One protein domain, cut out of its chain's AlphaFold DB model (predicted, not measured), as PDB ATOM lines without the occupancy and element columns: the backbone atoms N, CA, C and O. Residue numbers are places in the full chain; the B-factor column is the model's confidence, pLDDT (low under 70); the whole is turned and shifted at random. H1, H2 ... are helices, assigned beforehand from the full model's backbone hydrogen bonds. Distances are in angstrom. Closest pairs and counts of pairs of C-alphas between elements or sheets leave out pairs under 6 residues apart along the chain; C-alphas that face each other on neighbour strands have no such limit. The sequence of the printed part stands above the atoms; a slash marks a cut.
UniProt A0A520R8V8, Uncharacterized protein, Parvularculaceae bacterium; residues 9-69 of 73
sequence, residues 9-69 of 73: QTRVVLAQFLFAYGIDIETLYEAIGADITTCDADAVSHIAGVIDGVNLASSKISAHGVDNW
ATOM      1  N   GLN A   9      13.912 -42.469  40.804       92.94
ATOM      2  CA  GLN A   9      14.856 -41.689  41.609       92.94
ATOM      3  C   GLN A   9      15.606 -42.569  42.614       92.94
ATOM      4  O   GLN A   9      16.814 -42.418  42.781       92.94
ATOM      5  N   THR A  10      14.921 -43.518  43.251       93.19
ATOM      6  CA  THR A  10      15.548 -44.481  44.167       93.19
ATOM      7  C   THR A  10      16.567 -45.357  43.443       93.19
ATOM      8  O   THR A  10      17.675 -45.526  43.944       93.19
ATOM      9  N   ARG A  11      16.247 -45.843  42.234       93.19
ATOM     10  CA  ARG A  11      17.195 -46.606  41.405       93.19
ATOM     11  C   ARG A  11      18.431 -45.791  41.022       93.19
ATOM     12  O   ARG A  11      19.529 -46.329  41.075       93.19
ATOM     13  N   VAL A  12      18.275 -44.505  40.696       93.50
ATOM     14  CA  VAL A  12      19.415 -43.615  40.399       93.50
ATOM     15  C   VAL A  12      20.326 -43.463  41.616       93.50
ATOM     16  O   VAL A  12      21.538 -43.614  41.495       93.50
ATOM     17  N   VAL A  13      19.758 -43.202  42.796       93.50
ATOM     18  CA  VAL A  13      20.544 -43.050  44.032       93.50
ATOM     19  C   VAL A  13      21.250 -44.356  44.404       93.50
ATOM     20  O   VAL A  13      22.412 -44.331  44.802       93.50
ATOM     21  N   LEU A  14      20.580 -45.499  44.236       93.69
ATOM     22  CA  LEU A  14      21.187 -46.808  44.462       93.69
ATOM     23  C   LEU A  14      22.344 -47.068  43.488       93.69
ATOM     24  O   LEU A  14      23.419 -47.456  43.926       93.69
ATOM     25  N   ALA A  15      22.165 -46.798  42.194       94.75
ATOM     26  CA  ALA A  15      23.225 -46.938  41.195       94.75
ATOM     27  C   ALA A  15      24.451 -46.065  41.520       94.75
ATOM     28  O   ALA A  15      25.585 -46.529  41.432       94.75
ATOM     29  N   GLN A  16      24.232 -44.820  41.956       91.25
ATOM     30  CA  GLN A  16      25.306 -43.925  42.400       91.25
ATOM     31  C   GLN A  16      26.049 -44.470  43.625       91.25
ATOM     32  O   GLN A  16      27.272 -44.373  43.685       91.25
ATOM     33  N   PHE A  17      25.325 -45.052  44.586       93.88
ATOM     34  CA  PHE A  17      25.925 -45.710  45.746       93.88
ATOM     35  C   PHE A  17      26.785 -46.905  45.320       93.88
ATOM     36  O   PHE A  17      27.950 -46.973  45.692       93.88
ATOM     37  N   LEU A  18      26.238 -47.805  44.498       93.75
ATOM     38  CA  LEU A  18      26.951 -48.982  43.994       93.75
ATOM     39  C   LEU A  18      28.248 -48.589  43.279       93.75
ATOM     40  O   LEU A  18      29.318 -49.094  43.613       93.75
ATOM     41  N   PHE A  19      28.175 -47.595  42.390       92.19
ATOM     42  CA  PHE A  19      29.342 -47.045  41.707       92.19
ATOM     43  C   PHE A  19      30.386 -46.472  42.679       92.19
ATOM     44  O   PHE A  19      31.569 -46.785  42.565       92.19
ATOM     45  N   ALA A  20      29.967 -45.665  43.660       91.50
ATOM     46  CA  ALA A  20      30.882 -45.010  44.598       91.50
ATOM     47  C   ALA A  20      31.692 -45.997  45.458       91.50
ATOM     48  O   ALA A  20      32.798 -45.664  45.885       91.50
ATOM     49  N   TYR A  21      31.156 -47.195  45.699       93.38
ATOM     50  CA  TYR A  21      31.814 -48.249  46.475       93.38
ATOM     51  C   TYR A  21      32.374 -49.391  45.617       93.38
ATOM     52  O   TYR A  21      32.892 -50.357  46.172       93.38
ATOM     53  N   GLY A  22      32.303 -49.288  44.285       90.69
ATOM     54  CA  GLY A  22      32.785 -50.332  43.375       90.69
ATOM     55  C   GLY A  22      32.041 -51.662  43.524       90.69
ATOM     56  O   GLY A  22      32.646 -52.716  43.359       90.69
ATOM     57  N   ILE A  23      30.754 -51.613  43.873       91.75
ATOM     58  CA  ILE A  23      29.890 -52.786  44.030       91.75
ATOM     59  C   ILE A  23      29.124 -52.973  42.723       91.75
ATOM     60  O   ILE A  23      28.423 -52.060  42.284       91.75
ATOM     61  N   ASP A  24      29.239 -54.140  42.096       89.25
ATOM     62  CA  ASP A  24      28.406 -54.474  40.943       89.25
ATOM     63  C   ASP A  24      26.987 -54.893  41.371       89.25
ATOM     64  O   ASP A  24      26.703 -55.209  42.531       89.25
ATOM     65  N   ILE A  25      26.050 -54.833  40.424       90.56
ATOM     66  CA  ILE A  25      24.648 -55.140  40.710       90.56
ATOM     67  C   ILE A  25      24.462 -56.609  41.111       90.56
ATOM     68  O   ILE A  25      23.682 -56.888  42.013       90.56
ATOM     69  N   GLU A  26      25.203 -57.538  40.508       91.31
ATOM     70  CA  GLU A  26      25.107 -58.974  40.798       91.31
ATOM     71  C   GLU A  26      25.507 -59.280  42.250       91.31
ATOM     72  O   GLU A  26      24.756 -59.943  42.964       91.31
ATOM     73  N   THR A  27      26.602 -58.685  42.722       91.88
ATOM     74  CA  THR A  27      27.106 -58.753  44.098       91.88
ATOM     75  C   THR A  27      26.079 -58.218  45.088       91.88
ATOM     76  O   THR A  27      25.898 -58.794  46.160       91.88
ATOM     77  N   LEU A  28      25.371 -57.129  44.753       91.38
ATOM     78  CA  LEU A  28      24.279 -56.634  45.597       91.38
ATOM     79  C   LEU A  28      23.169 -57.684  45.730       91.38
ATOM     80  O   LEU A  28      22.722 -57.944  46.847       91.38
ATOM     81  N   TYR A  29      22.708 -58.249  44.609       91.19
ATOM     82  CA  TYR A  29      21.622 -59.233  44.596       91.19
ATOM     83  C   TYR A  29      22.020 -60.523  45.330       91.19
ATOM     84  O   TYR A  29      21.258 -61.005  46.170       91.19
ATOM     85  N   GLU A  30      23.244 -61.012  45.126       92.06
ATOM     86  CA  GLU A  30      23.798 -62.148  45.866       92.06
ATOM     87  C   GLU A  30      23.842 -61.873  47.379       92.06
ATOM     88  O   GLU A  30      23.383 -62.696  48.175       92.06
ATOM     89  N   ALA A  31      24.308 -60.690  47.794       91.94
ATOM     90  CA  ALA A  31      24.436 -60.324  49.206       91.94
ATOM     91  C   ALA A  31      23.091 -60.246  49.948       91.94
ATOM     92  O   ALA A  31      23.032 -60.519  51.149       91.94
ATOM     93  N   ILE A  32      22.008 -59.884  49.254       91.75
ATOM     94  CA  ILE A  32      20.651 -59.880  49.825       91.75
ATOM     95  C   ILE A  32      19.939 -61.234  49.673       91.75
ATOM     96  O   ILE A  32      18.776 -61.355  50.060       91.75
ATOM     97  N   GLY A  33      20.621 -62.249  49.131       92.94
ATOM     98  CA  GLY A  33      20.075 -63.587  48.906       92.94
ATOM     99  C   GLY A  33      19.002 -63.632  47.818       92.94
ATOM    100  O   GLY A  33      18.113 -64.481  47.876       92.94
ATOM    101  N   ALA A  34      19.049 -62.707  46.857       91.50
ATOM    102  CA  ALA A  34      18.103 -62.623  45.755       91.50
ATOM    103  C   ALA A  34      18.749 -63.090  44.446       91.50
ATOM    104  O   ALA A  34      19.836 -62.656  44.076       91.50
ATOM    105  N   ASP A  35      18.038 -63.940  43.709       91.19
ATOM    106  CA  ASP A  35      18.431 -64.304  42.350       91.19
ATOM    107  C   ASP A  35      18.022 -63.180  41.388       91.19
ATOM    108  O   ASP A  35      16.831 -62.920  41.175       91.19
ATOM    109  N   ILE A  36      19.015 -62.516  40.795       90.19
ATOM    110  CA  ILE A  36      18.819 -61.407  39.856       90.19
ATOM    111  C   ILE A  36      17.948 -61.799  38.652       90.19
ATOM    112  O   ILE A  36      17.213 -60.963  38.132       90.19
ATOM    113  N   THR A  37      17.954 -63.074  38.244       89.25
ATOM    114  CA  THR A  37      17.153 -63.573  37.113       89.25
ATOM    115  C   THR A  37      15.659 -63.644  37.425       89.25
ATOM    116  O   THR A  37      14.828 -63.656  36.517       89.25
ATOM    117  N   THR A  38      15.308 -63.655  38.713       92.31
ATOM    118  CA  THR A  38      13.921 -63.658  39.201       92.31
ATOM    119  C   THR A  38      13.384 -62.253  39.468       92.31
ATOM    120  O   THR A  38      12.209 -62.084  39.800       92.31
ATOM    121  N   CYS A  39      14.241 -61.238  39.338       89.69
ATOM    122  CA  CYS A  39      13.907 -59.852  39.615       89.69
ATOM    123  C   CYS A  39      13.313 -59.152  38.387       89.69
ATOM    124  O   CYS A  39      13.448 -59.607  37.254       89.69
ATOM    125  N   ASP A  40      12.647 -58.019  38.622       92.56
ATOM    126  CA  ASP A  40      12.108 -57.179  37.550       92.56
ATOM    127  C   ASP A  40      13.237 -56.708  36.617       92.56
ATOM    128  O   ASP A  40      14.088 -55.896  37.001       92.56
ATOM    129  N   ALA A  41      13.223 -57.223  35.386       91.31
ATOM    130  CA  ALA A  41      14.236 -56.956  34.375       91.31
ATOM    131  C   ALA A  41      14.357 -55.462  34.040       91.31
ATOM    132  O   ALA A  41      15.470 -54.983  33.823       91.31
ATOM    133  N   ASP A  42      13.257 -54.703  34.060       92.12
ATOM    134  CA  ASP A  42      13.286 -53.264  33.777       92.12
ATOM    135  C   ASP A  42      13.968 -52.500  34.916       92.12
ATOM    136  O   ASP A  42      14.730 -51.556  34.690       92.12
ATOM    137  N   ALA A  43      13.734 -52.921  36.161       90.69
ATOM    138  CA  ALA A  43      14.373 -52.325  37.326       90.69
ATOM    139  C   ALA A  43      15.882 -52.608  37.355       90.69
ATOM    140  O   ALA A  43      16.662 -51.678  37.581       90.69
ATOM    141  N   VAL A  44      16.281 -53.858  37.094       92.25
ATOM    142  CA  VAL A  44      17.687 -54.287  37.014       92.25
ATOM    143  C   VAL A  44      18.402 -53.559  35.874       92.25
ATOM    144  O   VAL A  44      19.434 -52.926  36.098       92.25
ATOM    145  N   SER A  45      17.809 -53.562  34.677       92.50
ATOM    146  CA  SER A  45      18.338 -52.887  33.486       92.50
ATOM    147  C   SER A  45      18.516 -51.384  33.710       92.50
ATOM    148  O   SER A  45      19.553 -50.817  33.367       92.50
ATOM    149  N   HIS A  46      17.556 -50.728  34.366       94.00
ATOM    150  CA  HIS A  46      17.663 -49.303  34.671       94.00
ATOM    151  C   HIS A  46      18.830 -48.987  35.619       94.00
ATOM    152  O   HIS A  46      19.512 -47.985  35.422       94.00
ATOM    153  N   ILE A  47      19.077 -49.811  36.644       93.81
ATOM    154  CA  ILE A  47      20.216 -49.610  37.557       93.81
ATOM    155  C   ILE A  47      21.534 -49.833  36.804       93.81
ATOM    156  O   ILE A  47      22.415 -48.974  36.870       93.81
ATOM    157  N   ALA A  48      21.646 -50.933  36.055       91.75
ATOM    158  CA  ALA A  48      22.835 -51.253  35.265       91.75
ATOM    159  C   ALA A  48      23.160 -50.144  34.249       91.75
ATOM    160  O   ALA A  48      24.281 -49.643  34.216       91.75
ATOM    161  N   GLY A  49      22.156 -49.659  33.511       92.81
ATOM    162  CA  GLY A  49      22.328 -48.581  32.537       92.81
ATOM    163  C   GLY A  49      22.801 -47.259  33.151       92.81
ATOM    164  O   GLY A  49      23.577 -46.534  32.528       92.81
ATOM    165  N   VAL A  50      22.389 -46.940  34.385       93.12
ATOM    166  CA  VAL A  50      22.912 -45.764  35.103       93.12
ATOM    167  C   VAL A  50      24.385 -45.963  35.469       93.12
ATOM    168  O   VAL A  50      25.178 -45.048  35.248       93.12
ATOM    169  N   ILE A  51      24.768 -47.137  35.982       92.06
ATOM    170  CA  ILE A  51      26.167 -47.452  36.326       92.06
ATOM    171  C   ILE A  51      27.058 -47.367  35.078       92.06
ATOM    172  O   ILE A  51      28.090 -46.693  35.103       92.06
ATOM    173  N   ASP A  52      26.631 -47.964  33.965       91.00
ATOM    174  CA  ASP A  52      27.353 -47.924  32.689       91.00
ATOM    175  C   ASP A  52      27.498 -46.497  32.151       91.00
ATOM    176  O   ASP A  52      28.575 -46.099  31.695       91.00
ATOM    177  N   GLY A  53      26.436 -45.692  32.247       90.31
ATOM    178  CA  GLY A  53      26.464 -44.283  31.862       90.31
ATOM    179  C   GLY A  53      27.478 -43.471  32.671       90.31
ATOM    180  O   GLY A  53      28.217 -42.665  32.098       90.31
ATOM    181  N   VAL A  54      27.561 -43.710  33.984       88.81
ATOM    182  CA  VAL A  54      28.547 -43.062  34.863       88.81
ATOM    183  C   VAL A  54      29.965 -43.510  34.508       88.81
ATOM    184  O   VAL A  54      30.824 -42.654  34.303       88.81
ATOM    185  N   ASN A  55      30.208 -44.812  34.334       87.69
ATOM    186  CA  ASN A  55      31.507 -45.345  33.904       87.69
ATOM    187  C   ASN A  55      31.980 -44.720  32.582       87.69
ATOM    188  O   ASN A  55      33.130 -44.285  32.461       87.69
ATOM    189  N   LEU A  56      31.084 -44.627  31.595       89.00
ATOM    190  CA  LEU A  56      31.375 -44.008  30.304       89.00
ATOM    191  C   LEU A  56      31.730 -42.524  30.455       89.00
ATOM    192  O   LEU A  56      32.689 -42.056  29.838       89.00
ATOM    193  N   ALA A  57      30.971 -41.780  31.263       87.81
ATOM    194  CA  ALA A  57      31.238 -40.370  31.525       87.81
ATOM    195  C   ALA A  57      32.589 -40.179  32.232       87.81
ATOM    196  O   ALA A  57      33.413 -39.390  31.767       87.81
ATOM    197  N   SER A  58      32.860 -40.950  33.288       85.50
ATOM    198  CA  SER A  58      34.127 -40.927  34.025       85.50
ATOM    199  C   SER A  58      35.323 -41.246  33.128       85.50
ATOM    200  O   SER A  58      36.330 -40.538  33.176       85.50
ATOM    201  N   SER A  59      35.201 -42.251  32.258       84.75
ATOM    202  CA  SER A  59      36.238 -42.615  31.287       84.75
ATOM    203  C   SER A  59      36.520 -41.481  30.294       84.75
ATOM    204  O   SER A  59      37.672 -41.091  30.104       84.75
ATOM    205  N   LYS A  60      35.475 -40.865  29.723       85.56
ATOM    206  CA  LYS A  60      35.621 -39.724  28.801       85.56
ATOM    207  C   LYS A  60      36.261 -38.507  29.469       85.56
ATOM    208  O   LYS A  60      37.133 -37.878  28.875       85.56
ATOM    209  N   ILE A  61      35.851 -38.189  30.697       84.38
ATOM    210  CA  ILE A  61      36.421 -37.082  31.476       84.38
ATOM    211  C   ILE A  61      37.905 -37.338  31.757       84.38
ATOM    212  O   ILE A  61      38.727 -36.443  31.565       84.38
ATOM    213  N   SER A  62      38.266 -38.561  32.155       81.75
ATOM    214  CA  SER A  62      39.661 -38.943  32.390       81.75
ATOM    215  C   SER A  62      40.506 -38.866  31.113       81.75
ATOM    216  O   SER A  62      41.623 -38.356  31.151       81.75
ATOM    217  N   ALA A  63      39.962 -39.303  29.974       80.50
ATOM    218  CA  ALA A  63      40.670 -39.325  28.696       80.50
ATOM    219  C   ALA A  63      40.865 -37.939  28.060       80.50
ATOM    220  O   ALA A  63      41.764 -37.772  27.237       80.50
ATOM    221  N   HIS A  64      40.001 -36.964  28.348       76.56
ATOM    222  CA  HIS A  64      40.026 -35.651  27.684       76.56
ATOM    223  C   HIS A  64      40.384 -34.496  28.624       76.56
ATOM    224  O   HIS A  64      40.657 -33.395  28.149       76.56
ATOM    225  N   GLY A  65      40.432 -34.738  29.937       68.75
ATOM    226  CA  GLY A  65      40.503 -33.688  30.947       68.75
ATOM    227  C   GLY A  65      39.150 -32.989  31.118       68.75
ATOM    228  O   GLY A  65      38.393 -32.806  30.161       68.75
ATOM    229  N   VAL A  66      38.842 -32.586  32.355       63.84
ATOM    230  CA  VAL A  66      37.556 -31.961  32.731       63.84
ATOM    231  C   VAL A  66      37.259 -30.731  31.862       63.84
ATOM    232  O   VAL A  66      36.143 -30.573  31.368       63.84
ATOM    233  N   ASP A  67      38.285 -29.917  31.602       61.81
ATOM    234  CA  ASP A  67      38.169 -28.655  30.862       61.81
ATOM    235  C   ASP A  67      37.837 -28.840  29.376       61.81
ATOM    236  O   ASP A  67      37.172 -27.997  28.773       61.81
ATOM    237  N   ASN A  68      38.301 -29.934  28.769       57.94
ATOM    238  CA  ASN A  68      38.105 -30.186  27.343       57.94
ATOM    239  C   ASN A  68      36.782 -30.919  27.080       57.94
ATOM    240  O   ASN A  68      36.153 -30.716  26.044       57.94
ATOM    241  N   TRP A  69      36.332 -31.745  28.029       58.94
ATOM    242  CA  TRP A  69      35.050 -32.441  27.938       58.94
ATOM    243  C   TRP A  69      33.855 -31.481  28.060       58.94
ATOM    244  O   TRP A  69      32.945 -31.542  27.235       58.94
TER     245      TRP A  69
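Overview. This is residues 9 to 69 of the 73 residues of an uncharacterized protein of Parvularculaceae bacterium (UniProt A0A520R8V8). One long helix, H3, makes the length of this rod-like model; H1 crosses the first half of H3 at a slant, and short H2 sits on that same half, so that H1, H2 and the start of H3 form a small head. Beyond residue 54, H3 reaches away from H1 and H2 to a tiny last helix, H4, which is folded back near its far end. The printed part has 61 residues with four named helices, in the order H1, H2, H3, H4, and no named strand; its class is all helix. It is loose, with a radius of gyration of the C-alphas of 13.5 A, and spans 43 by 20 by 18 A.

Arrangement. Begin with H3, residues 41 to 64. Look from there to H1, residues 9 to 20: the two touch, through residues 43 to 54 alone on the side of H3, and their closest C-alphas, those of Ala 15 and Ile 47, are 5.4 A apart. H1 and H3 run the same way at a steep tilt of 49 degrees. Next look at H2, residues 25 to 31, which only just touches H3, with 3 pairs of C-alphas within 8 A; H3 takes part with residues 44 to 48 alone, and the closest C-alphas are those of Ile 25 and Ala 48, 6.9 A apart. H2 and H3 run opposite ways at a steep tilt of 56 degrees. H1 and H2 are close but not clearly touching, about perpendicular at 86 degrees, with the closest C-alphas, those of Leu 18 and Ile 25, 7.3 A apart. At the other end of H3 find H4, residues 66 to 69, close but not clearly touching it; the closest C-alphas, those of Ile 61 and Trp 69, are 6.0 A apart. H4 is apart from H1 and from H2. In H1, H2 and H3 every O i to N i+4 pair is within hydrogen-bond range; H4 is too short for such a pair, and its one O i to N i+3 pair is not within range.

Along the chain. Find C-alpha 41 at (14.236, -56.956, 34.375); from there H3 runs 34.1 A to C-alpha 64 at (40.026, -35.651, 27.684). Go back to C-alpha 9 at (14.856, -41.689, 41.609), where H1 begins, and follow it 16.6 A to C-alpha 20. H2 runs from Ile 25 to Ala 31, 10.0 A, and H4 from Val 66 to Trp 69, 5.4 A.

Size, cuts and confidence. The two C-alphas farthest apart are those of Gly 33 and Asn 68, at 43.7 A. The printed part, residues 9 to 69, has no cut. The links H1 to H2 and H3 to H4 are tight, and H2 to H3, with 9 residues between them, is short. Mean pLDDT of the printed part is 88.3; look for values under 70 at residues 65 to 69.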